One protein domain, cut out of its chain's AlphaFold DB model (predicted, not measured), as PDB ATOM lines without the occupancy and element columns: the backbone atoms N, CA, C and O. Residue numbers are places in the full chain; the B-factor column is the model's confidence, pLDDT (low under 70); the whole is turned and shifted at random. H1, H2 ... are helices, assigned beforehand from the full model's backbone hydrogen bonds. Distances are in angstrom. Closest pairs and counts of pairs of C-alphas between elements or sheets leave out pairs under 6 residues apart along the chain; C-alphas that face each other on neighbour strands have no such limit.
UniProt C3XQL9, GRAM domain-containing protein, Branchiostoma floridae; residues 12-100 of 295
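What this domain is: This is residues 12 to 100 of the 295 residues of the protein "GRAM domain-containing protein" of Branchiostoma floridae (UniProt C3XQL9). Long helix H3 makes one arm of an open, flat V, and H2 with H1 side by side makes the other. From H3's far end, short H4 and H5 fold back over an empty middle. The 89 printed residues hold five named helices, H1 to H5 in order, all helix by class; the whole is loose, radius of gyration of the C-alphas 16.8 A, spanning 44 by 38 by 16 A.

Where its parts are: Find C-alpha 58 at (318.876, 346.003, 404.079); from there H3 runs 34.9 A to residue 82. H1, residues 12 to 30, and H2, residues 36 to 55, precede it, 25.4 A and 28.7 A long. H4, residues 84 to 90, and H5, residues 92 to 99, follow, ending at C-alpha 99 (328.194, 373.841, 424.341).

How they stand to each other: H3 and H2 are close but not clearly touching; their closest C-alphas, Leu 61 and Ser 53, are 8.0 A apart. H2 and H1 form a hairpin and only just touch, with 3 pairs of C-alphas within 8 A, the closest Thr 39 and Asn 29 at 7.4 A. H4 and H5 meet only through their link. Every O i to N i+4 pair is within hydrogen-bond range in H1, H2 and H5, but 17 of 21 in H3 and 2 of 3 in H4.

The domain as a whole: The printed part has no cut, and its links are tight. Look for pLDDT under 70 at residues 84 to 100, among others.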
ATOM      1  N   PHE A  12     321.491 341.304 410.478       73.50
ATOM      2  CA  PHE A  12     321.608 340.706 411.812       73.50
ATOM      3  C   PHE A  12     322.886 341.138 412.525       73.50
ATOM      4  O   PHE A  12     322.838 341.435 413.713       73.50
ATOM      5  N   PHE A  13     324.022 341.209 411.829       75.94
ATOM      6  CA  PHE A  13     325.287 341.625 412.432       75.94
ATOM      7  C   PHE A  13     325.275 343.115 412.788       75.94
ATOM      8  O   PHE A  13     325.697 343.477 413.881       75.94
ATOM      9  N   LEU A  14     324.708 343.977 411.933       71.06
ATOM     10  CA  LEU A  14     324.451 345.381 412.265       71.06
ATOM     11  C   LEU A  14     323.491 345.512 413.447       71.06
ATOM     12  O   LEU A  14     323.783 346.269 414.367       71.06
ATOM     13  N   PHE A  15     322.392 344.756 413.468       75.31
ATOM     14  CA  PHE A  15     321.458 344.760 414.592       75.31
ATOM     15  C   PHE A  15     322.124 344.296 415.893       75.31
ATOM     16  O   PHE A  15     321.996 344.977 416.904       75.31
ATOM     17  N   LEU A  16     322.899 343.210 415.872       75.44
ATOM     18  CA  LEU A  16     323.650 342.723 417.032       75.44
ATOM     19  C   LEU A  16     324.748 343.703 417.459       75.44
ATOM     20  O   LEU A  16     324.937 343.899 418.655       75.44
ATOM     21  N   CYS A  17     325.434 344.371 416.529       75.12
ATOM     22  CA  CYS A  17     326.379 345.438 416.853       75.12
ATOM     23  C   CYS A  17     325.678 346.634 417.503       75.12
ATOM     24  O   CYS A  17     326.148 347.088 418.541       75.12
ATOM     25  N   ILE A  18     324.557 347.108 416.952       74.00
ATOM     26  CA  ILE A  18     323.745 348.201 417.515       74.00
ATOM     27  C   ILE A  18     323.233 347.812 418.904       74.00
ATOM     28  O   ILE A  18     323.391 348.589 419.840       74.00
ATOM     29  N   LEU A  19     322.704 346.596 419.060       74.75
ATOM     30  CA  LEU A  19     322.173 346.071 420.317       74.75
ATOM     31  C   LEU A  19     323.277 345.870 421.367       74.75
ATOM     32  O   LEU A  19     323.080 346.176 422.540       74.75
ATOM     33  N   ARG A  20     324.475 345.424 420.970       79.75
ATOM     34  CA  ARG A  20     325.629 345.279 421.873       79.75
ATOM     35  C   ARG A  20     326.236 346.633 422.238       79.75
ATOM     36  O   ARG A  20     326.616 346.810 423.393       79.75
ATOM     37  N   LEU A  21     326.290 347.597 421.311       70.25
ATOM     38  CA  LEU A  21     326.667 348.982 421.621       70.25
ATOM     39  C   LEU A  21     325.659 349.596 422.594       70.25
ATOM     40  O   LEU A  21     326.063 350.173 423.600       70.25
ATOM     41  N   SER A  22     324.361 349.422 422.330       68.06
ATOM     42  CA  SER A  22     323.304 349.972 423.167       68.06
ATOM     43  C   SER A  22     323.262 349.326 424.536       68.06
ATOM     44  O   SER A  22     323.137 350.062 425.496       68.06
ATOM     45  N   LEU A  23     323.418 348.003 424.673       73.50
ATOM     46  CA  LEU A  23     323.502 347.377 425.997       73.50
ATOM     47  C   LEU A  23     324.725 347.875 426.767       73.50
ATOM     48  O   LEU A  23     324.589 348.248 427.924       73.50
ATOM     49  N   ASN A  24     325.903 347.919 426.141       72.06
ATOM     50  CA  ASN A  24     327.129 348.326 426.831       72.06
ATOM     51  C   ASN A  24     327.066 349.805 427.271       72.06
ATOM     52  O   ASN A  24     327.460 350.145 428.384       72.06
ATOM     53  N   TYR A  25     326.505 350.676 426.426       65.75
ATOM     54  CA  TYR A  25     326.325 352.098 426.727       65.75
ATOM     55  C   TYR A  25     325.164 352.357 427.700       65.75
ATOM     56  O   TYR A  25     325.296 353.180 428.603       65.75
ATOM     57  N   LEU A  26     324.048 351.630 427.571       66.38
ATOM     58  CA  LEU A  26     322.918 351.694 428.499       66.38
ATOM     59  C   LEU A  26     323.350 351.230 429.887       66.38
ATOM     60  O   LEU A  26     323.062 351.928 430.840       66.38
ATOM     61  N   ILE A  27     324.084 350.120 430.014       67.75
ATOM     62  CA  ILE A  27     324.615 349.652 431.304       67.75
ATOM     63  C   ILE A  27     325.520 350.726 431.921       67.75
ATOM     64  O   ILE A  27     325.278 351.129 433.054       67.75
ATOM     65  N   ALA A  28     326.496 351.254 431.175       63.09
ATOM     66  CA  ALA A  28     327.410 352.280 431.685       63.09
ATOM     67  C   ALA A  28     326.690 353.562 432.147       63.09
ATOM     68  O   ALA A  28     327.041 354.133 433.179       63.09
ATOM     69  N   ASN A  29     325.672 354.008 431.409       56.94
ATOM     70  CA  ASN A  29     324.963 355.267 431.655       56.94
ATOM     71  C   ASN A  29     323.823 355.111 432.693       56.94
ATOM     72  O   ASN A  29     323.623 355.979 433.537       56.94
ATOM     73  N   LEU A  30     323.139 353.961 432.723       58.25
ATOM     74  CA  LEU A  30     322.118 353.623 433.726       58.25
ATOM     75  C   LEU A  30     322.730 353.442 435.127       58.25
ATOM     76  O   LEU A  30     322.096 353.818 436.106       58.25
ATOM     77  N   LEU A  31     323.957 352.909 435.223       56.75
ATOM     78  CA  LEU A  31     324.701 352.782 436.488       56.75
ATOM     79  C   LEU A  31     325.318 354.096 436.989       56.75
ATOM     80  O   LEU A  31     325.635 354.182 438.171       56.75
ATOM     81  N   THR A  32     325.514 355.096 436.125       59.91
ATOM     82  CA  THR A  32     326.157 356.371 436.506       59.91
ATOM     83  C   THR A  32     325.187 357.546 436.625       59.91
ATOM     84  O   THR A  32     325.490 358.484 437.353       59.91
ATOM     85  N   TRP A  33     324.024 357.499 435.964       55.31
ATOM     86  CA  TRP A  33     322.866 358.402 436.126       55.31
ATOM     87  C   TRP A  33     323.153 359.922 436.103       55.31
ATOM     88  O   TRP A  33     322.340 360.713 436.574       55.31
ATOM     89  N   GLN A  34     324.283 360.359 435.532       55.66
ATOM     90  CA  GLN A  34     324.713 361.764 435.601       55.66
ATOM     91  C   GLN A  34     323.930 362.712 434.676       55.66
ATOM     92  O   GLN A  34     323.735 363.872 435.034       55.66
ATOM     93  N   HIS A  35     323.462 362.258 433.504       57.47
ATOM     94  CA  HIS A  35     322.852 363.142 432.493       57.47
ATOM     95  C   HIS A  35     321.616 362.532 431.797       57.47
ATOM     96  O   HIS A  35     321.712 362.054 430.662       57.47
ATOM     97  N   PRO A  36     320.422 362.576 432.426       65.75
ATOM     98  CA  PRO A  36     319.216 361.922 431.902       65.75
ATOM     99  C   PRO A  36     318.738 362.463 430.541       65.75
ATOM    100  O   PRO A  36     318.174 361.708 429.747       65.75
ATOM    101  N   GLU A  37     318.978 363.741 430.227       61.75
ATOM    102  CA  GLU A  37     318.530 364.337 428.958       61.75
ATOM    103  C   GLU A  37     319.290 363.796 427.738       61.75
ATOM    104  O   GLU A  37     318.669 363.419 426.740       61.75
ATOM    105  N   ALA A  38     320.620 363.693 427.827       60.66
ATOM    106  CA  ALA A  38     321.452 363.132 426.762       60.66
ATOM    107  C   ALA A  38     321.099 361.657 426.512       60.66
ATOM    108  O   ALA A  38     320.915 361.230 425.368       60.66
ATOM    109  N   THR A  39     320.904 360.896 427.590       70.19
ATOM    110  CA  THR A  39     320.516 359.481 427.546       70.19
ATOM    111  C   THR A  39     319.149 359.284 426.895       70.19
ATOM    112  O   THR A  39     318.993 358.384 426.071       70.19
ATOM    113  N   ARG A  40     318.172 360.164 427.161       67.62
ATOM    114  CA  ARG A  40     316.853 360.134 426.503       67.62
ATOM    115  C   ARG A  40     316.941 360.404 425.000       67.62
ATOM    116  O   ARG A  40     316.273 359.719 424.225       67.62
ATOM    117  N   GLN A  41     317.747 361.379 424.573       67.69
ATOM    118  CA  GLN A  41     317.923 361.686 423.146       67.69
ATOM    119  C   GLN A  41     318.602 360.531 422.396       67.69
ATOM    120  O   GLN A  41     318.168 360.169 421.301       67.69
ATOM    121  N   LEU A  42     319.617 359.911 423.005       66.31
ATOM    122  CA  LEU A  42     320.346 358.779 422.428       66.31
ATOM    123  C   LEU A  42     319.494 357.498 422.400       66.31
ATOM    124  O   LEU A  42     319.486 356.788 421.400       66.31
ATOM    125  N   TYR A  43     318.702 357.238 423.442       74.19
ATOM    126  CA  TYR A  43     317.713 356.155 423.450       74.19
ATOM    127  C   TYR A  43     316.659 356.340 422.347       74.19
ATOM    128  O   TYR A  43     316.374 355.404 421.603       74.19
ATOM    129  N   SER A  44     316.126 357.556 422.191       72.25
ATOM    130  CA  SER A  44     315.147 357.882 421.145       72.25
ATOM    131  C   SER A  44     315.714 357.680 419.733       72.25
ATOM    132  O   SER A  44     315.084 357.027 418.899       72.25
ATOM    133  N   SER A  45     316.931 358.166 419.459       74.06
ATOM    134  CA  SER A  45     317.563 357.997 418.142       74.06
ATOM    135  C   SER A  45     317.890 356.533 417.830       74.06
ATOM    136  O   SER A  45     317.701 356.097 416.695       74.06
ATOM    137  N   LEU A  46     318.293 355.752 418.838       71.62
ATOM    138  CA  LEU A  46     318.525 354.314 418.717       71.62
ATOM    139  C   LEU A  46     317.232 353.545 418.393       71.62
ATOM    140  O   LEU A  46     317.231 352.709 417.490       71.62
ATOM    141  N   TRP A  47     316.125 353.847 419.079       77.56
ATOM    142  CA  TRP A  47     314.819 353.243 418.787       77.56
ATOM    143  C   TRP A  47     314.317 353.600 417.389       77.56
ATOM    144  O   TRP A  47     313.856 352.721 416.664       77.56
ATOM    145  N   MET A  48     314.468 354.856 416.967       76.38
ATOM    146  CA  MET A  48     314.130 355.280 415.603       76.38
ATOM    147  C   MET A  48     314.981 354.557 414.548       76.38
ATOM    148  O   MET A  48     314.449 354.122 413.527       76.38
ATOM    149  N   ALA A  49     316.282 354.366 414.798       71.62
ATOM    150  CA  ALA A  49     317.167 353.607 413.912       71.62
ATOM    151  C   ALA A  49     316.805 352.110 413.858       71.62
ATOM    152  O   ALA A  49     316.836 351.508 412.783       71.62
ATOM    153  N   PHE A  50     316.418 351.515 414.989       75.06
ATOM    154  CA  PHE A  50     315.935 350.135 415.048       75.06
ATOM    155  C   PHE A  50     314.626 349.958 414.266       75.06
ATOM    156  O   PHE A  50     314.557 349.103 413.387       75.06
ATOM    157  N   LEU A  51     313.628 350.817 414.503       78.25
ATOM    158  CA  LEU A  51     312.353 350.796 413.778       78.25
ATOM    159  C   LEU A  51     312.553 350.983 412.266       78.25
ATOM    160  O   LEU A  51     311.966 350.246 411.474       78.25
ATOM    161  N   ALA A  52     313.436 351.897 411.851       71.69
ATOM    162  CA  ALA A  52     313.803 352.059 410.443       71.69
ATOM    163  C   ALA A  52     314.450 350.789 409.854       71.69
ATOM    164  O   ALA A  52     314.132 350.407 408.730       71.69
ATOM    165  N   SER A  53     315.306 350.097 410.616       73.50
ATOM    166  CA  SER A  53     315.936 348.832 410.205       73.50
ATOM    167  C   SER A  53     314.944 347.664 410.085       73.50
ATOM    168  O   SER A  53     315.125 346.789 409.238       73.50
ATOM    169  N   CYS A  54     313.875 347.657 410.892       73.69
ATOM    170  CA  CYS A  54     312.796 346.668 410.802       73.69
ATOM    171  C   CYS A  54     311.881 346.876 409.586       73.69
ATOM    172  O   CYS A  54     311.370 345.902 409.039       73.69
ATOM    173  N   VAL A  55     311.654 348.128 409.174       76.06
ATOM    174  CA  VAL A  55     310.743 348.470 408.065       76.06
ATOM    175  C   VAL A  55     311.453 348.478 406.705       76.06
ATOM    176  O   VAL A  55     310.819 348.223 405.683       76.06
ATOM    177  N   ILE A  56     312.762 348.754 406.661       74.44
ATOM    178  CA  ILE A  56     313.517 348.922 405.410       74.44
ATOM    179  C   ILE A  56     314.393 347.687 405.127       74.44
ATOM    180  O   ILE A  56     315.336 347.423 405.876       74.44
ATOM    181  N   PRO A  57     314.176 346.964 404.007       78.44
ATOM    182  CA  PRO A  57     315.049 345.866 403.597       78.44
ATOM    183  C   PRO A  57     316.503 346.332 403.419       78.44
ATOM    184  O   PRO A  57     316.762 347.312 402.717       78.44
ATOM    185  N   GLY A  58     317.462 345.600 403.999       69.19
ATOM    186  CA  GLY A  58     318.876 346.003 404.079       69.19
ATOM    187  C   GLY A  58     319.545 346.373 402.747       69.19
ATOM    188  O   GLY A  58     320.420 347.238 402.714       69.19
ATOM    189  N   GLN A  59     319.066 345.807 401.632       74.00
ATOM    190  CA  GLN A  59     319.506 346.150 400.273       74.00
ATOM    191  C   GLN A  59     319.309 347.633 399.901       74.00
ATOM    192  O   GLN A  59     320.024 348.140 399.041       74.00
ATOM    193  N   TYR A  60     318.381 348.340 400.557       78.81
ATOM    194  CA  TYR A  60     318.155 349.776 400.366       78.81
ATOM    195  C   TYR A  60     318.883 350.646 401.398       78.81
ATOM    196  O   TYR A  60     319.156 351.810 401.115       78.81
ATOM    197  N   LEU A  61     319.249 350.105 402.567       74.31
ATOM    198  CA  LEU A  61     319.943 350.872 403.610       74.31
ATOM    199  C   LEU A  61     321.349 351.292 403.176       74.31
ATOM    200  O   LEU A  61     321.711 352.452 403.350       74.31
ATOM    201  N   VAL A  62     322.121 350.387 402.567       77.56
ATOM    202  CA  VAL A  62     323.484 350.687 402.092       77.56
ATOM    203  C   VAL A  62     323.502 351.807 401.033       77.56
ATOM    204  O   VAL A  62     324.232 352.778 401.242       77.56
ATOM    205  N   PRO A  63     322.704 351.766 399.941       82.00
ATOM    206  CA  PRO A  63     322.668 352.868 398.983       82.00
ATOM    207  C   PRO A  63     322.046 354.146 399.561       82.00
ATOM    208  O   PRO A  63     322.568 355.220 399.278       82.00
ATOM    209  N   MET A  64     321.010 354.080 400.410       81.19
ATOM    210  CA  MET A  64     320.462 355.281 401.070       81.19
ATOM    211  C   MET A  64     321.496 355.962 401.976       81.19
ATOM    212  O   MET A  64     321.654 357.181 401.929       81.19
ATOM    213  N   PHE A  65     322.242 355.186 402.765       82.56
ATOM    214  CA  PHE A  65     323.310 355.700 403.620       82.56
ATOM    215  C   PHE A  65     324.474 356.260 402.794       82.56
ATOM    216  O   PHE A  65     324.961 357.349 403.090       82.56
ATOM    217  N   GLY A  66     324.871 355.570 401.720       84.25
ATOM    218  CA  GLY A  66     325.899 356.033 400.782       84.25
ATOM    219  C   GLY A  66     325.517 357.332 400.064       84.25
ATOM    220  O   GLY A  66     326.331 358.249 399.994       84.25
ATOM    221  N   VAL A  67     324.269 357.459 399.604       89.75
ATOM    222  CA  VAL A  67     323.729 358.698 399.016       89.75
ATOM    223  C   VAL A  67     323.650 359.807 400.066       89.75
ATOM    224  O   VAL A  67     324.047 360.933 399.778       89.75
ATOM    225  N   GLY A  68     323.228 359.509 401.298       84.31
ATOM    226  CA  GLY A  68     323.229 360.472 402.405       84.31
ATOM    227  C   GLY A  68     324.630 361.000 402.739       84.31
ATOM    228  O   GLY A  68     324.816 362.212 402.871       84.31
ATOM    229  N   LEU A  69     325.633 360.116 402.808       85.25
ATOM    230  CA  LEU A  69     327.038 360.499 402.975       85.25
ATOM    231  C   LEU A  69     327.552 361.303 401.777       85.25
ATOM    232  O   LEU A  69     328.205 362.323 401.974       85.25
ATOM    233  N   GLY A  70     327.226 360.887 400.552       87.19
ATOM    234  CA  GLY A  70     327.594 361.591 399.324       87.19
ATOM    235  C   GLY A  70     327.029 363.011 399.281       87.19
ATOM    236  O   GLY A  70     327.782 363.963 399.103       87.19
ATOM    237  N   ILE A  71     325.730 363.184 399.539       88.94
ATOM    238  CA  ILE A  71     325.081 364.501 399.628       88.94
ATOM    239  C   ILE A  71     325.717 365.344 400.740       88.94
ATOM    240  O   ILE A  71     325.932 366.541 400.554       88.94
ATOM    241  N   LYS A  72     326.076 364.750 401.882       83.19
ATOM    242  CA  LYS A  72     326.748 365.484 402.958       83.19
ATOM    243  C   LYS A  72     328.148 365.965 402.548       83.19
ATOM    244  O   LYS A  72     328.412 367.161 402.609       83.19
ATOM    245  N   LEU A  73     328.999 365.064 402.061       84.19
ATOM    246  CA  LEU A  73     330.398 365.355 401.726       84.19
ATOM    247  C   LEU A  73     330.566 366.194 400.445       84.19
ATOM    248  O   LEU A  73     331.499 366.987 400.347       84.19
ATOM    249  N   PHE A  74     329.679 366.045 399.456       84.69
ATOM    250  CA  PHE A  74     329.774 366.769 398.180       84.69
ATOM    251  C   PHE A  74     328.843 367.971 398.075       84.69
ATOM    252  O   PHE A  74     329.199 368.931 397.397       84.69
ATOM    253  N   LEU A  75     327.665 367.947 398.706       82.50
ATOM    254  CA  LEU A  75     326.704 369.047 398.617       82.50
ATOM    255  C   LEU A  75     326.800 369.956 399.843       82.50
ATOM    256  O   LEU A  75     327.018 371.154 399.683       82.50
ATOM    257  N   ILE A  76     326.692 369.410 401.058       80.88
ATOM    258  CA  ILE A  76     326.686 370.222 402.287       80.88
ATOM    259  C   ILE A  76     328.064 370.847 402.533       80.88
ATOM    260  O   ILE A  76     328.152 372.068 402.663       80.88
ATOM    261  N   ASP A  77     329.145 370.063 402.506       78.75
ATOM    262  CA  ASP A  77     330.495 370.598 402.743       78.75
ATOM    263  C   ASP A  77     330.941 371.568 401.631       78.75
ATOM    264  O   ASP A  77     331.576 372.588 401.911       78.75
ATOM    265  N   TYR A  78     330.537 371.334 400.374       83.81
ATOM    266  CA  TYR A  78     330.757 372.287 399.279       83.81
ATOM    267  C   TYR A  78     329.960 373.584 399.473       83.81
ATOM    268  O   TYR A  78     330.525 374.672 399.349       83.81
ATOM    269  N   VAL A  79     328.672 373.502 399.823       82.12
ATOM    270  CA  VAL A  79     327.827 374.675 400.111       82.12
ATOM    271  C   VAL A  79     328.371 375.458 401.303       82.12
ATOM    272  O   VAL A  79     328.422 376.685 401.245       82.12
ATOM    273  N   PHE A  80     328.855 374.792 402.351       80.06
ATOM    274  CA  PHE A  80     329.480 375.440 403.507       80.06
ATOM    275  C   PHE A  80     330.846 376.058 403.183       80.06
ATOM    276  O   PHE A  80     331.170 377.117 403.725       80.06
ATOM    277  N   LYS A  81     331.622 375.464 402.265       78.31
ATOM    278  CA  LYS A  81     332.863 376.045 401.725       78.31
ATOM    279  C   LYS A  81     332.595 377.239 400.800       78.31
ATOM    280  O   LYS A  81     333.376 378.186 400.792       78.31
ATOM    281  N   ARG A  82     331.499 377.217 400.032       81.88
ATOM    282  CA  ARG A  82     331.114 378.274 399.077       81.88
ATOM    283  C   ARG A  82     330.375 379.443 399.737       81.88
ATOM    284  O   ARG A  82     330.546 380.579 399.306       81.88
ATOM    285  N   PHE A  83     329.585 379.181 400.779       78.00
ATOM    286  CA  PHE A  83     328.739 380.160 401.466       78.00
ATOM    287  C   PHE A  83     328.925 380.102 402.998       78.00
ATOM    288  O   PHE A  83     328.082 379.551 403.714       78.00
ATOM    289  N   PRO A  84     329.977 380.737 403.555       69.19
ATOM    290  CA  PRO A  84     330.264 380.688 404.996       69.19
ATOM    291  C   PRO A  84     329.143 381.279 405.876       69.19
ATOM    292  O   PRO A  84     328.967 380.857 407.016       69.19
ATOM    293  N   ARG A  85     328.323 382.197 405.337       65.69
ATOM    294  CA  ARG A  85     327.129 382.747 406.016       65.69
ATOM    295  C   ARG A  85     325.987 381.734 406.185       65.69
ATOM    296  O   ARG A  85     325.156 381.902 407.073       65.69
ATOM    297  N   VAL A  86     325.921 380.700 405.340       69.75
ATOM    298  CA  VAL A  86     324.945 379.604 405.479       69.75
ATOM    299  C   VAL A  86     325.431 378.638 406.556       69.75
ATOM    300  O   VAL A  86     324.657 378.295 407.448       69.75
ATOM    301  N   ARG A  87     326.730 378.303 406.552       64.00
ATOM    302  CA  ARG A  87     327.369 377.509 407.612       64.00
ATOM    303  C   ARG A  87     327.072 378.092 408.998       64.00
ATOM    304  O   ARG A  87     326.497 377.400 409.824       64.00
ATOM    305  N   SER A  88     327.319 379.384 409.233       63.91
ATOM    306  CA  SER A  88     327.077 380.002 410.553       63.91
ATOM    307  C   SER A  88     325.613 380.003 411.030       63.91
ATOM    308  O   SER A  88     325.369 380.294 412.199       63.91
ATOM    309  N   LYS A  89     324.638 379.735 410.148       64.88
ATOM    310  CA  LYS A  89     323.198 379.728 410.472       64.88
ATOM    311  C   LYS A  89     322.609 378.318 410.601       64.88
ATOM    312  O   LYS A  89     321.664 378.135 411.363       64.88
ATOM    313  N   TYR A  90     323.148 377.345 409.866       67.12
ATOM    314  CA  TYR A  90     322.670 375.956 409.867       67.12
ATOM    315  C   TYR A  90     323.550 374.998 410.675       67.12
ATOM    316  O   TYR A  90     323.086 373.915 411.028       67.12
ATOM    317  N   ASP A  91     324.773 375.393 411.041       65.12
ATOM    318  CA  ASP A  91     325.683 374.602 411.879       65.12
ATOM    319  C   ASP A  91     325.317 374.669 413.379       65.12
ATOM    320  O   ASP A  91     326.132 374.929 414.268       65.12
ATOM    321  N   ASN A  92     324.030 374.448 413.666       56.72
ATOM    322  CA  ASN A  92     323.515 374.318 415.027       56.72
ATOM    323  C   ASN A  92     324.093 373.070 415.707       56.72
ATOM    324  O   ASN A  92     324.316 373.088 416.911       56.72
ATOM    325  N   THR A  93     324.414 372.022 414.942       55.31
ATOM    326  CA  THR A  93     325.048 370.805 415.461       55.31
ATOM    327  C   THR A  93     326.442 371.085 416.027       55.31
ATOM    328  O   THR A  93     326.705 370.682 417.156       55.31
ATOM    329  N   HIS A  94     327.319 371.817 415.324       54.38
ATOM    330  CA  HIS A  94     328.632 372.190 415.875       54.38
ATOM    331  C   HIS A  94     328.508 373.149 417.064       54.38
ATOM    332  O   HIS A  94     329.254 373.006 418.028       54.38
ATOM    333  N   ARG A  95     327.541 374.083 417.054       51.41
ATOM    334  CA  ARG A  95     327.258 374.920 418.238       51.41
ATOM    335  C   ARG A  95     326.865 374.079 419.451       51.41
ATOM    336  O   ARG A  95     327.423 374.304 420.514       51.41
ATOM    337  N   ILE A  96     325.971 373.102 419.285       58.25
ATOM    338  CA  ILE A  96     325.540 372.201 420.366       58.25
ATOM    339  C   ILE A  96     326.721 371.369 420.888       58.25
ATOM    340  O   ILE A  96     326.923 371.292 422.097       58.25
ATOM    341  N   TRP A  97     327.555 370.828 419.994       51.41
ATOM    342  CA  TRP A  97     328.774 370.094 420.364       51.41
ATOM    343  C   TRP A  97     329.838 370.956 421.060       51.41
ATOM    344  O   TRP A  97     330.589 370.429 421.871       51.41
ATOM    345  N   GLN A  98     329.894 372.265 420.793       50.81
ATOM    346  CA  GLN A  98     330.764 373.202 421.518       50.81
ATOM    347  C   GLN A  98     330.167 373.706 422.841       50.81
ATOM    348  O   GLN A  98     330.905 374.239 423.664       50.81
ATOM    349  N   THR A  99     328.857 373.548 423.058       48.94
ATOM    350  CA  THR A  99     328.194 373.841 424.341       48.94
ATOM    351  C   THR A  99     328.061 372.628 425.261       48.94
ATOM    352  O   THR A  99     327.642 372.797 426.402       48.94
ATOM    353  N   LEU A 100     328.411 371.417 424.808       49.22
ATOM    354  CA  LEU A 100     328.590 370.296 425.729       49.22
ATOM    355  C   LEU A 100     329.820 370.587 426.607       49.22
ATOM    356  O   LEU A 100     330.905 370.793 426.059       49.22
TER     357      LEU A 100